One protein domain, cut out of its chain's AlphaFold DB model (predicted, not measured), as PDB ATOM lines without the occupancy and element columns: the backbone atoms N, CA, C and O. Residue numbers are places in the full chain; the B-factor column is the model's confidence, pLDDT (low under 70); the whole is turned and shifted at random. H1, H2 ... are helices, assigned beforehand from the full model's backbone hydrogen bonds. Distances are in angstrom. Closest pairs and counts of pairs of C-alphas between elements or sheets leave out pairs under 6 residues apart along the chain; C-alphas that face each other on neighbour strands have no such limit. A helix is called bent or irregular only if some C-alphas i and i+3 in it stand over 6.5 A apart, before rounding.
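This is residues 2 to 131 of the 131 residues of an uncharacterized protein of Archangium gephyra (UniProt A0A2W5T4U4). A slim up-and-down bundle of three helices, H4, H5 and H6, makes most of the length, with the long H4 running on past the other two at one end. There H1 crosses H4 nearly at a right angle, and the hairpin of H2 and H3 packs on the side of H1 away from H5 and H6. At the opposite end the turn at residues 88 to 94 sticks out. The 130 printed residues hold six named helices, H1 to H6 in order along the chain, and no named strand, which is the class all helix. The whole is only just compact, close to loose, with a radius of gyration of the C-alphas of 16.7 A, and its C-alphas span 51 by 30 by 25 A, an elongated outline.

Find C-alpha 2 at (283.653, 346.427, 177.600); from there H1, residues 2 to 21, runs 28.6 A. Next come H2, residues 30 to 39, 14.1 A, and H3, residues 42 to 52, 15.2 A. H3 is irregular: its C-alphas 43 and 46 are 7.4 A apart. From C-alpha 56 at (274.960, 347.138, 199.787), H4 runs 48.6 A to residue 88. H5, residues 94 to 110, measures 24.6 A, and H6, residues 116 to 130, measures 20.8 A, ending with C-alpha 130 at (254.087, 364.187, 175.086).

Start at H1, a hub together with H4, each touching three helices. With residues 15 to 19 alone, H1 touches H2; the closest C-alphas, of Ala 18 and Val 34, are 5.9 A apart, and at 72 degrees the helices are only just about perpendicular. H1 and H3 only just touch, with 3 pairs of C-alphas within 8 A; the closest are Met 11 and Ile 47, 6.3 A. H2 and H3 form a hairpin at a steep tilt of 42 degrees, closest at C-alphas 38 and 44, 5.9 A. Residues 11 to 20 of H1 touch residues 62 to 70 of H4, about perpendicular at 73 degrees; C-alphas 16 and 66 are closest, 4.5 A. H4 and H5 form a hairpin at a shallow tilt of 31 degrees, closest at C-alphas 76 and 103, 5.5 A. H5 and H6 form another at 20 degrees, closest at C-alphas 102 and 126, 5.1 A. H6 touches H4 at a shallow tilt of 17 degrees, the same way, closest at C-alphas 65 and 116, 4.7 A. H1 is apart from H5 and H6. In H1, H2, H4 and H5 every O i to N i+4 pair is within hydrogen-bond range; in H3 it is 5 of 7 and in H6 10 of 11.

Look to Ala 53 and Ser 90 for the two C-alphas farthest apart, 52.5 A. The printed part has no cut and no long link. Mean pLDDT of the printed part is 92.3; residue 2 and residues 91 to 92 are under 70.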
ATOM      1  N   GLU A   2     284.958 346.797 178.196       60.62
ATOM      2  CA  GLU A   2     283.653 346.427 177.600       60.62
ATOM      3  C   GLU A   2     282.823 345.468 178.477       60.62
ATOM      4  O   GLU A   2     281.704 345.787 178.862       60.62
ATOM      5  N   SER A   3     283.446 344.388 178.964       71.81
ATOM      6  CA  SER A   3     282.770 343.345 179.757       71.81
ATOM      7  C   SER A   3     282.076 343.837 181.041       71.81
ATOM      8  O   SER A   3     281.095 343.232 181.465       71.81
ATOM      9  N   ALA A   4     282.552 344.924 181.661       73.38
ATOM     10  CA  ALA A   4     281.951 345.452 182.889       73.38
ATOM     11  C   ALA A   4     280.662 346.239 182.609       73.38
ATOM     12  O   ALA A   4     279.682 346.080 183.333       73.38
ATOM     13  N   ARG A   5     280.641 347.033 181.529       77.00
ATOM     14  CA  ARG A   5     279.455 347.802 181.114       77.00
ATOM     15  C   ARG A   5     278.350 346.898 180.578       77.00
ATOM     16  O   ARG A   5     277.175 347.135 180.856       77.00
ATOM     17  N   ASP A   6     278.723 345.841 179.865       85.19
ATOM     18  CA  ASP A   6     277.763 344.848 179.378       85.19
ATOM     19  C   ASP A   6     277.123 344.085 180.546       85.19
ATOM     20  O   ASP A   6     275.908 343.887 180.576       85.19
ATOM     21  N   SER A   7     277.930 343.730 181.554       87.88
ATOM     22  CA  SER A   7     277.449 343.094 182.787       87.88
ATOM     23  C   SER A   7     276.479 343.996 183.553       87.88
ATOM     24  O   SER A   7     275.405 343.552 183.955       87.88
ATOM     25  N   GLU A   8     276.801 345.281 183.704       91.12
ATOM     26  CA  GLU A   8     275.930 346.250 184.376       91.12
ATOM     27  C   GLU A   8     274.603 346.451 183.633       91.12
ATOM     28  O   GLU A   8     273.533 346.439 184.245       91.12
ATOM     29  N   THR A   9     274.653 346.549 182.302       93.19
ATOM     30  CA  THR A   9     273.458 346.666 181.451       93.19
ATOM     31  C   THR A   9     272.559 345.442 181.596       93.19
ATOM     32  O   THR A   9     271.334 345.571 181.711       93.19
ATOM     33  N   LEU A  10     273.162 344.250 181.623       93.56
ATOM     34  CA  LEU A  10     272.454 342.994 181.822       93.56
ATOM     35  C   LEU A  10     271.821 342.928 183.218       93.56
ATOM     36  O   LEU A  10     270.647 342.574 183.323       93.56
ATOM     37  N   MET A  11     272.548 343.311 184.273       95.12
ATOM     38  CA  MET A  11     272.018 343.361 185.641       95.12
ATOM     39  C   MET A  11     270.837 344.332 185.747       95.12
ATOM     40  O   MET A  11     269.765 343.917 186.182       95.12
ATOM     41  N   GLN A  12     270.985 345.585 185.290       95.62
ATOM     42  CA  GLN A  12     269.901 346.578 185.323       95.62
ATOM     43  C   GLN A  12     268.670 346.093 184.548       95.62
ATOM     44  O   GLN A  12     267.552 346.182 185.049       95.62
ATOM     45  N   SER A  13     268.861 345.536 183.348       95.94
ATOM     46  CA  SER A  13     267.753 345.030 182.524       95.94
ATOM     47  C   SER A  13     267.056 343.825 183.155       95.94
ATOM     48  O   SER A  13     265.831 343.727 183.105       95.94
ATOM     49  N   THR A  14     267.819 342.922 183.772       96.44
ATOM     50  CA  THR A  14     267.280 341.721 184.427       96.44
ATOM     51  C   THR A  14     266.490 342.083 185.678       96.44
ATOM     52  O   THR A  14     265.365 341.619 185.849       96.44
ATOM     53  N   VAL A  15     267.034 342.969 186.517       96.94
ATOM     54  CA  VAL A  15     266.343 343.469 187.712       96.94
ATOM     55  C   VAL A  15     265.095 344.259 187.323       96.94
ATOM     56  O   VAL A  15     264.035 344.019 187.891       96.94
ATOM     57  N   ALA A  16     265.176 345.142 186.321       96.81
ATOM     58  CA  ALA A  16     264.025 345.898 185.824       96.81
ATOM     59  C   ALA A  16     262.902 344.958 185.368       96.81
ATOM     60  O   ALA A  16     261.747 345.123 185.758       96.81
ATOM     61  N   ARG A  17     263.242 343.919 184.598       96.06
ATOM     62  CA  ARG A  17     262.265 342.925 184.157       96.06
ATOM     63  C   ARG A  17     261.622 342.182 185.328       96.06
ATOM     64  O   ARG A  17     260.402 342.099 185.374       96.06
ATOM     65  N   ALA A  18     262.410 341.706 186.289       96.25
ATOM     66  CA  ALA A  18     261.873 341.021 187.466       96.25
ATOM     67  C   ALA A  18     260.963 341.941 188.304       96.25
ATOM     68  O   ALA A  18     259.888 341.530 188.731       96.25
ATOM     69  N   LEU A  19     261.348 343.209 188.494       96.88
ATOM     70  CA  LEU A  19     260.519 344.210 189.175       96.88
ATOM     71  C   LEU A  19     259.167 344.412 188.481       96.88
ATOM     72  O   LEU A  19     258.144 344.527 189.156       96.88
ATOM     73  N   HIS A  20     259.167 344.463 187.149       96.12
ATOM     74  CA  HIS A  20     257.956 344.596 186.347       96.12
ATOM     75  C   HIS A  20     257.080 343.338 186.422       96.12
ATOM     76  O   HIS A  20     255.909 343.429 186.791       96.12
ATOM     77  N   ASP A  21     257.650 342.167 186.129       95.62
ATOM     78  CA  ASP A  21     256.922 340.899 186.017       95.62
ATOM     79  C   ASP A  21     256.302 340.476 187.363       95.62
ATOM     80  O   ASP A  21     255.198 339.934 187.404       95.62
ATOM     81  N   LEU A  22     256.964 340.807 188.478       94.31
ATOM     82  CA  LEU A  22     256.477 340.554 189.838       94.31
ATOM     83  C   LEU A  22     255.614 341.694 190.412       94.31
ATOM     84  O   LEU A  22     255.144 341.584 191.545       94.31
ATOM     85  N   GLN A  23     255.407 342.787 189.669       94.94
ATOM     86  CA  GLN A  23     254.646 343.969 190.109       94.94
ATOM     87  C   GLN A  23     255.190 344.608 191.403       94.94
ATOM     88  O   GLN A  23     254.444 345.022 192.298       94.94
ATOM     89  N   LEU A  24     256.518 344.697 191.504       93.75
ATOM     90  CA  LEU A  24     257.236 345.146 192.702       93.75
ATOM     91  C   LEU A  24     257.730 346.593 192.643       93.75
ATOM     92  O   LEU A  24     258.387 347.054 193.576       93.75
ATOM     93  N   VAL A  25     257.416 347.336 191.581       90.50
ATOM     94  CA  VAL A  25     257.806 348.748 191.455       90.50
ATOM     95  C   VAL A  25     257.288 349.550 192.658       90.50
ATOM     96  O   VAL A  25     256.098 349.522 192.975       90.50
ATOM     97  N   GLY A  26     258.201 350.230 193.360       85.50
ATOM     98  CA  GLY A  26     257.901 351.023 194.557       85.50
ATOM     99  C   GLY A  26     257.582 350.220 195.828       85.50
ATOM    100  O   GLY A  26     257.179 350.814 196.828       85.50
ATOM    101  N   LYS A  27     257.728 348.886 195.829       89.12
ATOM    102  CA  LYS A  27     257.504 348.057 197.026       89.12
ATOM    103  C   LYS A  27     258.751 348.039 197.929       89.12
ATOM    104  O   LYS A  27     259.858 347.929 197.409       89.12
ATOM    105  N   PRO A  28     258.593 348.079 199.267       84.69
ATOM    106  CA  PRO A  28     259.725 348.115 200.201       84.69
ATOM    107  C   PRO A  28     260.571 346.832 200.186       84.69
ATOM    108  O   PRO A  28     261.783 346.906 200.334       84.69
ATOM    109  N   ASP A  29     259.956 345.672 199.932       88.50
ATOM    110  CA  ASP A  29     260.637 344.366 199.908       88.50
ATOM    111  C   ASP A  29     261.020 343.907 198.488       88.50
ATOM    112  O   ASP A  29     261.275 342.722 198.248       88.50
ATOM    113  N   ALA A  30     261.021 344.829 197.517       90.12
ATOM    114  CA  ALA A  30     261.215 344.504 196.107       90.12
ATOM    115  C   ALA A  30     262.542 343.775 195.850       90.12
ATOM    116  O   ALA A  30     262.571 342.801 195.102       90.12
ATOM    117  N   GLU A  31     263.618 344.201 196.512       90.62
ATOM    118  CA  GLU A  31     264.946 343.604 196.357       90.62
ATOM    119  C   GLU A  31     264.975 342.122 196.731       90.62
ATOM    120  O   GLU A  31     265.345 341.279 195.912       90.62
ATOM    121  N   ALA A  32     264.539 341.788 197.945       91.75
ATOM    122  CA  ALA A  32     264.568 340.415 198.436       91.75
ATOM    123  C   ALA A  32     263.702 339.484 197.574       91.75
ATOM    124  O   ALA A  32     264.084 338.343 197.299       91.75
ATOM    125  N   LEU A  33     262.543 339.972 197.123       93.44
ATOM    126  CA  LEU A  33     261.629 339.212 196.276       93.44
ATOM    127  C   LEU A  33     262.197 338.991 194.869       93.44
ATOM    128  O   LEU A  33     262.112 337.868 194.372       93.44
ATOM    129  N   VAL A  34     262.830 340.005 194.270       94.94
ATOM    130  CA  VAL A  34     263.525 339.883 192.978       94.94
ATOM    131  C   VAL A  34     264.693 338.911 193.079       94.94
ATOM    132  O   VAL A  34     264.805 338.004 192.263       94.94
ATOM    133  N   LEU A  35     265.551 339.039 194.093       93.00
ATOM    134  CA  LEU A  35     266.699 338.141 194.242       93.00
ATOM    135  C   LEU A  35     266.265 336.692 194.462       93.00
ATOM    136  O   LEU A  35     266.909 335.778 193.943       93.00
ATOM    137  N   ARG A  36     265.169 336.472 195.195       94.38
ATOM    138  CA  ARG A  36     264.576 335.142 195.370       94.38
ATOM    139  C   ARG A  36     264.064 334.572 194.049       94.38
ATOM    140  O   ARG A  36     264.331 333.407 193.773       94.38
ATOM    141  N   ASP A  37     263.347 335.372 193.265       94.81
ATOM    142  CA  ASP A  37     262.813 334.970 191.961       94.81
ATOM    143  C   ASP A  37     263.930 334.630 190.967       94.81
ATOM    144  O   ASP A  37     263.965 333.531 190.421       94.81
ATOM    145  N   LEU A  38     264.929 335.509 190.838       94.06
ATOM    146  CA  LEU A  38     266.088 335.264 189.982       94.06
ATOM    147  C   LEU A  38     266.848 334.001 190.409       94.06
ATOM    148  O   LEU A  38     267.239 333.203 189.563       94.06
ATOM    149  N   SER A  39     266.998 333.769 191.717       93.50
ATOM    150  CA  SER A  39     267.666 332.567 192.243       93.50
ATOM    151  C   SER A  39     266.901 331.267 191.964       93.50
ATOM    152  O   SER A  39     267.480 330.190 192.083       93.50
ATOM    153  N   ALA A  40     265.612 331.328 191.613       92.62
ATOM    154  CA  ALA A  40     264.837 330.138 191.266       92.62
ATOM    155  C   ALA A  40     265.196 329.587 189.875       92.62
ATOM    156  O   ALA A  40     264.872 328.438 189.569       92.62
ATOM    157  N   SER A  41     265.874 330.381 189.036       89.75
ATOM    158  CA  SER A  41     266.252 329.999 187.679       89.75
ATOM    159  C   SER A  41     267.763 329.760 187.552       89.75
ATOM    160  O   SER A  41     268.542 330.709 187.655       89.75
ATOM    161  N   PRO A  42     268.221 328.531 187.233       88.06
ATOM    162  CA  PRO A  42     269.649 328.223 187.110       88.06
ATOM    163  C   PRO A  42     270.390 329.063 186.060       88.06
ATOM    164  O   PRO A  42     271.590 329.290 186.186       88.06
ATOM    165  N   CYS A  43     269.698 329.545 185.020       89.38
ATOM    166  CA  CYS A  43     270.316 330.390 183.995       89.38
ATOM    167  C   CYS A  43     270.614 331.818 184.478       89.38
ATOM    168  O   CYS A  43     271.383 332.525 183.831       89.38
ATOM    169  N   MET A  44     270.040 332.232 185.611       93.12
ATOM    170  CA  MET A  44     270.268 333.545 186.217       93.12
ATOM    171  C   MET A  44     271.393 333.530 187.257       93.12
ATOM    172  O   MET A  44     271.789 334.597 187.721       93.12
ATOM    173  N   GLU A  45     271.955 332.362 187.591       90.06
ATOM    174  CA  GLU A  45     273.011 332.222 188.605       90.06
ATOM    175  C   GLU A  45     274.199 333.183 188.394       90.06
ATOM    176  O   GLU A  45     274.606 333.822 189.364       90.06
ATOM    177  N   PRO A  46     274.722 333.406 187.165       90.69
ATOM    178  CA  PRO A  46     275.811 334.366 186.961       90.69
ATOM    179  C   PRO A  46     275.425 335.807 187.321       90.69
ATOM    180  O   PRO A  46     276.232 336.554 187.868       90.69
ATOM    181  N   ILE A  47     274.181 336.201 187.039       92.12
ATOM    182  CA  ILE A  47     273.668 337.544 187.330       92.12
ATOM    183  C   ILE A  47     273.464 337.694 188.836       92.12
ATOM    184  O   ILE A  47     273.913 338.675 189.421       92.12
ATOM    185  N   VAL A  48     272.848 336.703 189.482       92.31
ATOM    186  CA  VAL A  48     272.644 336.696 190.936       92.31
ATOM    187  C   VAL A  48     273.983 336.726 191.675       92.31
ATOM    188  O   VAL A  48     274.125 337.476 192.640       92.31
ATOM    189  N   ALA A  49     274.980 335.966 191.215       91.88
ATOM    190  CA  ALA A  49     276.328 335.986 191.773       91.88
ATOM    191  C   ALA A  49     276.975 337.374 191.652       91.88
ATOM    192  O   ALA A  49     277.524 337.873 192.635       91.88
ATOM    193  N   ASN A  50     276.848 338.027 190.492       93.12
ATOM    194  CA  ASN A  50     277.346 339.389 190.295       93.12
ATOM    195  C   ASN A  50     276.650 340.390 191.225       93.12
ATOM    196  O   ASN A  50     277.333 341.191 191.853       93.12
ATOM    197  N   ILE A  51     275.323 340.310 191.381       92.88
ATOM    198  CA  ILE A  51     274.581 341.200 192.285       92.88
ATOM    199  C   ILE A  51     275.001 340.969 193.742       92.88
ATOM    200  O   ILE A  51     275.244 341.926 194.469       92.88
ATOM    201  N   ARG A  52     275.155 339.710 194.173       90.81
ATOM    202  CA  ARG A  52     275.599 339.368 195.538       90.81
ATOM    203  C   ARG A  52     277.034 339.798 195.842       90.81
ATOM    204  O   ARG A  52     277.377 339.946 197.011       90.81
ATOM    205  N   ALA A  53     277.872 339.966 194.821       92.94
ATOM    206  CA  ALA A  53     279.233 340.471 194.973       92.94
ATOM    207  C   ALA A  53     279.292 342.001 195.142       92.94
ATOM    208  O   ALA A  53     280.336 342.530 195.528       92.94
ATOM    209  N   LEU A  54     278.197 342.717 194.861       92.62
ATOM    210  CA  LEU A  54     278.126 344.161 195.042       92.62
ATOM    211  C   LEU A  54     278.022 344.526 196.532       92.62
ATOM    212  O   LEU A  54     277.343 343.843 197.303       92.62
ATOM    213  N   PRO A  55     278.650 345.634 196.963       93.69
ATOM    214  CA  PRO A  55     278.413 346.172 198.295       93.69
ATOM    215  C   PRO A  55     276.967 346.701 198.410       93.69
ATOM    216  O   PRO A  55     276.414 347.160 197.408       93.69
ATOM    217  N   PRO A  56     276.360 346.734 199.616       90.88
ATOM    218  CA  PRO A  56     274.960 347.138 199.787       90.88
ATOM    219  C   PRO A  56     274.568 348.479 199.130       90.88
ATOM    220  O   PRO A  56     273.507 348.536 198.514       90.88
ATOM    221  N   PRO A  57     275.398 349.546 199.161       92.94
ATOM    222  CA  PRO A  57     275.084 350.785 198.443       92.94
ATOM    223  C   PRO A  57     274.942 350.593 196.927       92.94
ATOM    224  O   PRO A  57     274.019 351.137 196.332       92.94
ATOM    225  N   ALA A  58     275.794 349.769 196.314       92.88
ATOM    226  CA  ALA A  58     275.746 349.502 194.878       92.88
ATOM    227  C   ALA A  58     274.544 348.624 194.487       92.88
ATOM    228  O   ALA A  58     274.016 348.758 193.387       92.88
ATOM    229  N   VAL A  59     274.068 347.757 195.390       93.19
ATOM    230  CA  VAL A  59     272.804 347.027 195.187       93.19
ATOM    231  C   VAL A  59     271.624 348.001 195.199       93.19
ATOM    232  O   VAL A  59     270.806 347.978 194.283       93.19
ATOM    233  N   ASN A  60     271.575 348.924 196.165       91.88
ATOM    234  CA  ASN A  60     270.533 349.955 196.206       91.88
ATOM    235  C   ASN A  60     270.527 350.815 194.932       91.88
ATOM    236  O   ASN A  60     269.467 351.078 194.363       91.88
ATOM    237  N   GLU A  61     271.707 351.226 194.459       94.06
ATOM    238  CA  GLU A  61     271.869 351.979 193.211       94.06
ATOM    239  C   GLU A  61     271.405 351.176 191.990       94.06
ATOM    240  O   GLU A  61     270.684 351.712 191.150       94.06
ATOM    241  N   LEU A  62     271.735 349.881 191.920       95.38
ATOM    242  CA  LEU A  62     271.263 348.981 190.867       95.38
ATOM    243  C   LEU A  62     269.731 348.911 190.829       95.38
ATOM    244  O   LEU A  62     269.139 349.015 189.754       95.38
ATOM    245  N   PHE A  63     269.080 348.748 191.983       95.00
ATOM    246  CA  PHE A  63     267.620 348.687 192.068       95.00
ATOM    247  C   PHE A  63     266.959 350.027 191.737       95.00
ATOM    248  O   PHE A  63     265.955 350.046 191.023       95.00
ATOM    249  N   ALA A  64     267.532 351.143 192.189       94.56
ATOM    250  CA  ALA A  64     267.053 352.476 191.831       94.56
ATOM    251  C   ALA A  64     267.174 352.728 190.318       94.56
ATOM    252  O   ALA A  64     266.210 353.166 189.687       94.56
ATOM    253  N   ALA A  65     268.315 352.383 189.715       95.69
ATOM    254  CA  ALA A  65     268.532 352.516 188.277       95.69
ATOM    255  C   ALA A  65     267.604 351.592 187.473       95.69
ATOM    256  O   ALA A  65     267.039 352.013 186.467       95.69
ATOM    257  N   ALA A  66     267.373 350.360 187.935       96.50
ATOM    258  CA  ALA A  66     266.431 349.432 187.311       96.50
ATOM    259  C   ALA A  66     264.979 349.947 187.351       96.50
ATOM    260  O   ALA A  66     264.249 349.799 186.372       96.50
ATOM    261  N   GLN A  67     264.557 350.592 188.445       95.75
ATOM    262  CA  GLN A  67     263.246 351.246 188.521       95.75
ATOM    263  C   GLN A  67     263.155 352.451 187.576       95.75
ATOM    264  O   GLN A  67     262.190 352.565 186.824       95.75
ATOM    265  N   ALA A  68     264.176 353.308 187.548       96.00
ATOM    266  CA  ALA A  68     264.220 354.453 186.639       96.00
ATOM    267  C   ALA A  68     264.231 354.019 185.161       96.00
ATOM    268  O   ALA A  68     263.573 354.627 184.317       96.00
ATOM    269  N   ARG A  69     264.895 352.900 184.853       97.12
ATOM    270  CA  ARG A  69     264.864 352.255 183.537       97.12
ATOM    271  C   ARG A  69     263.448 351.836 183.132       97.12
ATOM    272  O   ARG A  69     263.084 352.012 181.972       97.12
ATOM    273  N   LEU A  70     262.638 351.308 184.055       97.19
ATOM    274  CA  LEU A  70     261.231 350.985 183.777       97.19
ATOM    275  C   LEU A  70     260.408 352.235 183.456       97.19
ATOM    276  O   LEU A  70     259.591 352.212 182.538       97.19
ATOM    277  N   GLU A  71     260.639 353.338 184.165       96.50
ATOM    278  CA  GLU A  71     259.963 354.605 183.877       96.50
ATOM    279  C   GLU A  71     260.386 355.195 182.519       96.50
ATOM    280  O   GLU A  71     259.549 355.716 181.773       96.50
ATOM    281  N   ALA A  72     261.663 355.053 182.155       97.75
ATOM    282  CA  ALA A  72     262.170 355.409 180.834       97.75
ATOM    283  C   ALA A  72     261.544 354.545 179.724       97.75
ATOM    284  O   ALA A  72     261.121 355.091 178.707       97.75
ATOM    285  N   LEU A  73     261.401 353.230 179.934       97.19
ATOM    286  CA  LEU A  73     260.696 352.330 179.007       97.19
ATOM    287  C   LEU A  73     259.224 352.724 178.834       97.19
ATOM    288  O   LEU A  73     258.732 352.795 177.710       97.19
ATOM    289  N   ALA A  74     258.529 353.029 179.931       96.69
ATOM    290  CA  ALA A  74     257.143 353.486 179.879       96.69
ATOM    291  C   ALA A  74     257.012 354.839 179.159       96.69
ATOM    292  O   ALA A  74     256.064 355.063 178.408       96.69
ATOM    293  N   SER A  75     257.968 355.746 179.364       97.88
ATOM    294  CA  SER A  75     258.004 357.038 178.673       97.88
ATOM    295  C   SER A  75     258.279 356.888 177.181       97.88
ATOM    296  O   SER A  75     257.607 357.548 176.396       97.88
ATOM    297  N   LEU A  76     259.167 355.972 176.786       97.94
ATOM    298  CA  LEU A  76     259.417 355.661 175.379       97.94
ATOM    299  C   LEU A  76     258.145 355.138 174.700       97.94
ATOM    300  O   LEU A  76     257.736 355.687 173.684       97.94
ATOM    301  N   ALA A  77     257.452 354.182 175.324       97.44
ATOM    302  CA  ALA A  77     256.189 353.660 174.800       97.44
ATOM    303  C   ALA A  77     255.103 354.745 174.654       97.44
ATOM    304  O   ALA A  77     254.281 354.690 173.739       97.44
ATOM    305  N   ARG A  78     255.088 355.752 175.540       97.62
ATOM    306  CA  ARG A  78     254.193 356.915 175.412       97.62
ATOM    307  C   ARG A  78     254.580 357.821 174.245       97.62
ATOM    308  O   ARG A  78     253.679 358.308 173.567       97.62
ATOM    309  N   CYS A  79     255.874 358.045 174.008       97.38
ATOM    310  CA  CYS A  79     256.331 358.776 172.826       97.38
ATOM    311  C   CYS A  79     255.914 358.053 171.542       97.38
ATOM    312  O   CYS A  79     255.306 358.682 170.684       97.38
ATOM    313  N   ASP A  80     256.160 356.743 171.451       96.81
ATOM    314  CA  ASP A  80     255.800 355.933 170.281       96.81
ATOM    315  C   ASP A  80     254.289 356.010 170.001       96.81
ATOM    316  O   ASP A  80     253.866 356.295 168.885       96.81
ATOM    317  N   ALA A  81     253.454 355.880 171.039       95.88
ATOM    318  CA  ALA A  81     252.004 356.015 170.901       95.88
ATOM    319  C   ALA A  81     251.553 357.425 170.463       95.88
ATOM    320  O   ALA A  81     250.547 357.564 169.762       95.88
ATOM    321  N   ALA A  82     252.263 358.475 170.887       93.88
ATOM    322  CA  ALA A  82     251.972 359.849 170.486       93.88
ATOM    323  C   ALA A  82     252.385 360.119 169.029       93.88
ATOM    324  O   ALA A  82     251.646 360.792 168.309       93.88
ATOM    325  N   LEU A  83     253.519 359.568 168.585       93.94
ATOM    326  CA  LEU A  83     253.942 359.606 167.182       93.94
ATOM    327  C   LEU A  83     252.924 358.886 166.296       93.94
ATOM    328  O   LEU A  83     252.405 359.500 165.366       93.94
ATOM    329  N   ASP A  84     252.525 357.665 166.662       93.50
ATOM    330  CA  ASP A  84     251.492 356.893 165.960       93.50
ATOM    331  C   ASP A  84     250.174 357.674 165.801       93.50
ATOM    332  O   ASP A  84     249.482 357.560 164.786       93.50
ATOM    333  N   ALA A  85     249.775 358.446 166.818       91.25
ATOM    334  CA  ALA A  85     248.572 359.270 166.755       91.25
ATOM    335  C   ALA A  85     248.728 360.432 165.758       91.25
ATOM    336  O   ALA A  85     247.849 360.638 164.920       91.25
ATOM    337  N   LEU A  86     249.859 361.141 165.801       89.88
ATOM    338  CA  LEU A  86     250.155 362.253 164.890       89.88
ATOM    339  C   LEU A  86     250.302 361.794 163.431       89.88
ATOM    340  O   LEU A  86     249.841 362.485 162.519       89.88
ATOM    341  N   GLU A  87     250.890 360.619 163.199       88.88
ATOM    342  CA  GLU A  87     251.000 360.021 161.864       88.88
ATOM    343  C   GLU A  87     249.627 359.704 161.265       88.88
ATOM    344  O   GLU A  87     249.374 360.008 160.096       88.88
ATOM    345  N   ARG A  88     248.699 359.151 162.063       86.56
ATOM    346  CA  ARG A  88     247.320 358.869 161.615       86.56
ATOM    347  C   ARG A  88     246.568 360.130 161.208       86.56
ATOM    348  O   ARG A  88     245.729 360.074 160.312       86.56
ATOM    349  N   GLU A  89     246.876 361.259 161.834       84.69
ATOM    350  CA  GLU A  89     246.300 362.560 161.496       84.69
ATOM    351  C   GLU A  89     246.993 363.222 160.286       84.69
ATOM    352  O   GLU A  89     246.522 364.245 159.792       84.69
ATOM    353  N   SER A  90     248.073 362.624 159.754       74.75
ATOM    354  CA  SER A  90     248.875 363.141 158.632       74.75
ATOM    355  C   SER A  90     249.423 364.556 158.862       74.75
ATOM    356  O   SER A  90     249.597 365.325 157.912       74.75
ATOM    357  N   VAL A  91     249.709 364.918 160.118       67.81
ATOM    358  CA  VAL A  91     250.185 366.262 160.471       67.81
ATOM    359  C   VAL A  91     251.661 366.227 160.868       67.81
ATOM    360  O   VAL A  91     252.017 365.915 162.003       67.81
ATOM    361  N   ALA A  92     252.535 366.641 159.949       68.12
ATOM    362  CA  ALA A  92     253.923 366.949 160.281       68.12
ATOM    363  C   ALA A  92     253.972 368.275 161.061       68.12
ATOM    364  O   ALA A  92     253.950 369.363 160.483       68.12
ATOM    365  N   THR A  93     253.984 368.185 162.390       80.56
ATOM    366  CA  THR A  93     254.061 369.345 163.290       80.56
ATOM    367  C   THR A  93     255.458 369.483 163.900       80.56
ATOM    368  O   THR A  93     256.173 368.493 164.032       80.56
ATOM    369  N   PRO A  94     255.848 370.677 164.381       85.69
ATOM    370  CA  PRO A  94     257.031 370.823 165.234       85.69
ATOM    371  C   PRO A  94     257.000 369.900 166.466       85.69
ATOM    372  O   PRO A  94     258.044 369.438 166.914       85.69
ATOM    373  N   ARG A  95     255.798 369.587 166.971       89.12
ATOM    374  CA  ARG A  95     255.585 368.642 168.073       89.12
ATOM    375  C   ARG A  95     256.001 367.216 167.697       89.12
ATOM    376  O   ARG A  95     256.579 366.534 168.530       89.12
ATOM    377  N   TYR A  96     255.775 366.787 166.453       91.44
ATOM    378  CA  TYR A  96     256.218 365.477 165.967       91.44
ATOM    379  C   TYR A  96     257.743 365.319 166.092       91.44
ATOM    380  O   TYR A  96     258.215 364.387 166.737       91.44
ATOM    381  N   ALA A  97     258.513 366.287 165.582       92.00
ATOM    382  CA  ALA A  97     259.977 366.259 165.656       92.00
ATOM    383  C   ALA A  97     260.501 366.283 167.107       92.00
ATOM    384  O   ALA A  97     261.469 365.601 167.432       92.00
ATOM    385  N   GLN A  98     259.843 367.035 167.996       95.00
ATOM    386  CA  GLN A  98     260.191 367.079 169.421       95.00
ATOM    387  C   GLN A  98     259.960 365.733 170.124       95.00
ATOM    388  O   GLN A  98     260.768 365.325 170.959       95.00
ATOM    389  N   ILE A  99     258.872 365.035 169.786       95.75
ATOM    390  CA  ILE A  99     258.587 363.707 170.339       95.75
ATOM    391  C   ILE A  99     259.576 362.673 169.783       95.75
ATOM    392  O   ILE A  99     260.083 361.867 170.563       95.75
ATOM    393  N   GLU A 100     259.915 362.720 168.488       95.50
ATOM    394  CA  GLU A 100     260.954 361.854 167.903       95.50
ATOM    395  C   GLU A 100     262.313 362.047 168.586       95.50
ATOM    396  O   GLU A 100     262.975 361.068 168.931       95.50
ATOM    397  N   GLU A 101     262.727 363.292 168.832       96.31
ATOM    398  CA  GLU A 101     263.989 363.581 169.518       96.31
ATOM    399  C   GLU A 101     263.997 363.011 170.947       96.31
ATOM    400  O   GLU A 101     264.965 362.359 171.359       96.31
ATOM    401  N   ALA A 102     262.899 363.182 171.689       96.88
ATOM    402  CA  ALA A 102     262.756 362.618 173.028       96.88
ATOM    403  C   ALA A 102     262.758 361.078 173.021       96.88
ATOM    404  O   ALA A 102     263.436 360.458 173.848       96.88
ATOM    405  N   ALA A 103     262.055 360.451 172.071       97.25
ATOM    406  CA  ALA A 103     262.041 359.000 171.885       97.25
ATOM    407  C   ALA A 103     263.440 358.465 171.541       97.25
ATOM    408  O   ALA A 103     263.906 357.494 172.138       97.25
ATOM    409  N   MET A 104     264.160 359.139 170.640       97.38
ATOM    410  CA  MET A 104     265.530 358.783 170.272       97.38
ATOM    411  C   MET A 104     266.475 358.881 171.473       97.38
ATOM    412  O   MET A 104     267.273 357.969 171.696       97.38
ATOM    413  N   ARG A 105     266.371 359.945 172.279       96.50
ATOM    414  CA  ARG A 105     267.182 360.112 173.493       96.50
ATOM    415  C   ARG A 105     266.929 358.989 174.500       96.50
ATOM    416  O   ARG A 105     267.888 358.393 174.991       96.50
ATOM    417  N   LEU A 106     265.662 358.661 174.769       97.56
ATOM    418  CA  LEU A 106     265.287 357.537 175.634       97.56
ATOM    419  C   LEU A 106     265.807 356.205 175.079       97.56
ATOM    420  O   LEU A 106     266.410 355.429 175.816       97.56
ATOM    421  N   SER A 107     265.635 355.957 173.779       97.06
ATOM    422  CA  SER A 107     266.110 354.745 173.103       97.06
ATOM    423  C   SER A 107     267.624 354.579 173.226       97.06
ATOM    424  O   SER A 107     268.097 353.499 173.577       97.06
ATOM    425  N   LEU A 108     268.400 355.643 172.994       95.81
ATOM    426  CA  LEU A 108     269.857 355.621 173.139       95.81
ATOM    427  C   LEU A 108     270.279 355.309 174.576       95.81
ATOM    428  O   LEU A 108     271.149 354.463 174.780       95.81
ATOM    429  N   LEU A 109     269.632 355.935 175.559       95.12
ATOM    430  CA  LEU A 109     269.915 355.709 176.974       95.12
ATOM    431  C   LEU A 109     269.583 354.269 177.403       95.12
ATOM    432  O   LEU A 109     270.330 353.631 178.139       95.12
ATOM    433  N   LEU A 110     268.481 353.717 176.891       95.56
ATOM    434  CA  LEU A 110     268.032 352.360 177.194       95.56
ATOM    435  C   LEU A 110     268.910 351.263 176.569       95.56
ATOM    436  O   LEU A 110     268.822 350.113 177.002       95.56
ATOM    437  N   ARG A 111     269.790 351.574 175.609       94.19
ATOM    438  CA  ARG A 111     270.734 350.585 175.049       94.19
ATOM    439  C   ARG A 111     271.813 350.147 176.036       94.19
ATOM    440  O   ARG A 111     272.371 349.071 175.855       94.19
ATOM    441  N   GLY A 112     272.099 350.956 177.054       92.69
ATOM    442  CA  GLY A 112     273.103 350.657 178.072       92.69
ATOM    443  C   GLY A 112     272.558 350.772 179.490       92.69
ATOM    444  O   GLY A 112     271.407 351.161 179.712       92.69
ATOM    445  N   ALA A 113     273.413 350.430 180.450       90.56
ATOM    446  CA  ALA A 113     273.279 350.881 181.824       90.56
ATOM    447  C   ALA A 113     273.451 352.400 181.891       90.56
ATOM    448  O   ALA A 113     274.265 352.990 181.173       90.56
ATOM    449  N   SER A 114     272.678 353.042 182.753       94.12
ATOM    450  CA  SER A 114     272.793 354.474 183.030       94.12
ATOM    451  C   SER A 114     272.406 354.768 184.470       94.12
ATOM    452  O   SER A 114     271.917 353.888 185.187       94.12
ATOM    453  N   SER A 115     272.668 355.997 184.907       95.25
ATOM    454  CA  SER A 115     272.312 356.419 186.254       95.25
ATOM    455  C   SER A 115     270.819 356.735 186.360       95.25
ATOM    456  O   SER A 115     270.154 357.077 185.380       95.25
ATOM    457  N   THR A 116     270.294 356.690 187.584       96.12
ATOM    458  CA  THR A 116     268.937 357.157 187.899       96.12
ATOM    459  C   THR A 116     268.707 358.601 187.444       96.12
ATOM    460  O   THR A 116     267.620 358.924 186.975       96.12
ATOM    461  N   ALA A 117     269.723 359.463 187.556       96.75
ATOM    462  CA  ALA A 117     269.625 360.866 187.163       96.75
ATOM    463  C   ALA A 117     269.477 361.025 185.642       96.75
ATOM    464  O   ALA A 117     268.609 361.775 185.201       96.75
ATOM    465  N   ASP A 118     270.251 360.272 184.855       96.94
ATOM    466  CA  ASP A 118     270.160 360.315 183.389       96.94
ATOM    467  C   ASP A 118     268.784 359.834 182.907       96.94
ATOM    468  O   ASP A 118     268.180 360.441 182.017       96.94
ATOM    469  N   TYR A 119     268.259 358.763 183.521       97.06
ATOM    470  CA  TYR A 119     266.907 358.276 183.234       97.06
ATOM    471  C   TYR A 119     265.848 359.317 183.599       97.06
ATOM    472  O   TYR A 119     264.979 359.603 182.778       97.06
ATOM    473  N   ALA A 120     265.936 359.919 184.788       96.88
ATOM    474  CA  ALA A 120     264.990 360.936 185.236       96.88
ATOM    475  C   ALA A 120     264.997 362.178 184.329       96.88
ATOM    476  O   ALA A 120     263.934 362.697 183.992       96.88
ATOM    477  N   GLU A 121     266.173 362.632 183.887       97.31
ATOM    478  CA  GLU A 121     266.287 363.767 182.967       97.31
ATOM    479  C   GLU A 121     265.642 363.458 181.608       97.31
ATOM    480  O   GLU A 121     264.841 364.248 181.102       97.31
ATOM    481  N   ALA A 122     265.941 362.292 181.024       96.62
ATOM    482  CA  ALA A 122     265.362 361.884 179.746       96.62
ATOM    483  C   ALA A 122     263.837 361.690 179.837       96.62
ATOM    484  O   ALA A 122     263.107 362.095 178.932       96.62
ATOM    485  N   VAL A 123     263.346 361.122 180.944       97.69
ATOM    486  CA  VAL A 123     261.912 360.983 181.232       97.69
ATOM    487  C   VAL A 123     261.240 362.349 181.346       97.69
ATOM    488  O   VAL A 123     260.204 362.563 180.719       97.69
ATOM    489  N   ALA A 124     261.822 363.286 182.097       96.88
ATOM    490  CA  ALA A 124     261.263 364.625 182.257       96.88
ATOM    491  C   ALA A 124     261.181 365.371 180.915       96.88
ATOM    492  O   ALA A 124     260.160 365.990 180.619       96.88
ATOM    493  N   ALA A 125     262.218 365.268 180.075       95.19
ATOM    494  CA  ALA A 125     262.209 365.845 178.731       95.19
ATOM    495  C   ALA A 125     261.101 365.236 177.850       95.19
ATOM    496  O   ALA A 125     260.364 365.968 177.193       95.19
ATOM    497  N   ALA A 126     260.924 363.912 177.886       96.38
ATOM    498  CA  ALA A 126     259.857 363.235 177.148       96.38
ATOM    499  C   ALA A 126     258.452 363.634 177.630       96.38
ATOM    500  O   ALA A 126     257.551 363.864 176.822       96.38
ATOM    501  N   GLN A 127     258.258 363.780 178.942       96.12
ATOM    502  CA  GLN A 127     256.979 364.208 179.515       96.12
ATOM    503  C   GLN A 127     256.582 365.626 179.079       96.12
ATOM    504  O   GLN A 127     255.396 365.884 178.887       96.12
ATOM    505  N   GLN A 128     257.546 366.529 178.868       95.00
ATOM    506  CA  GLN A 128     257.275 367.898 178.408       95.00
ATOM    507  C   GLN A 128     256.741 367.970 176.972       95.00
ATOM    508  O   GLN A 128     256.035 368.920 176.643       95.00
ATOM    509  N   VAL A 129     257.075 366.993 176.121       93.25
ATOM    510  CA  VAL A 129     256.699 366.999 174.693       93.25
ATOM    511  C   VAL A 129     255.496 366.103 174.385       93.25
ATOM    512  O   VAL A 129     254.760 366.359 173.430       93.25
ATOM    513  N   VAL A 130     255.264 365.066 175.200       89.56
ATOM    514  CA  VAL A 130     254.087 364.187 175.086       89.56
ATOM    515  C   VAL A 130     252.863 364.760 175.817       89.56
ATOM    516  O   VAL A 130     251.743 364.436 175.424       89.56
ATOM    517  N   GLY A 131     253.069 365.617 176.826       70.62
ATOM    518  CA  GLY A 131     252.026 366.220 177.673       70.62
ATOM    519  C   GLY A 131     250.982 367.091 176.977       70.62
ATOM    520  O   GLY A 131     251.216 367.594 175.851       70.62
TER     521      GLY A 131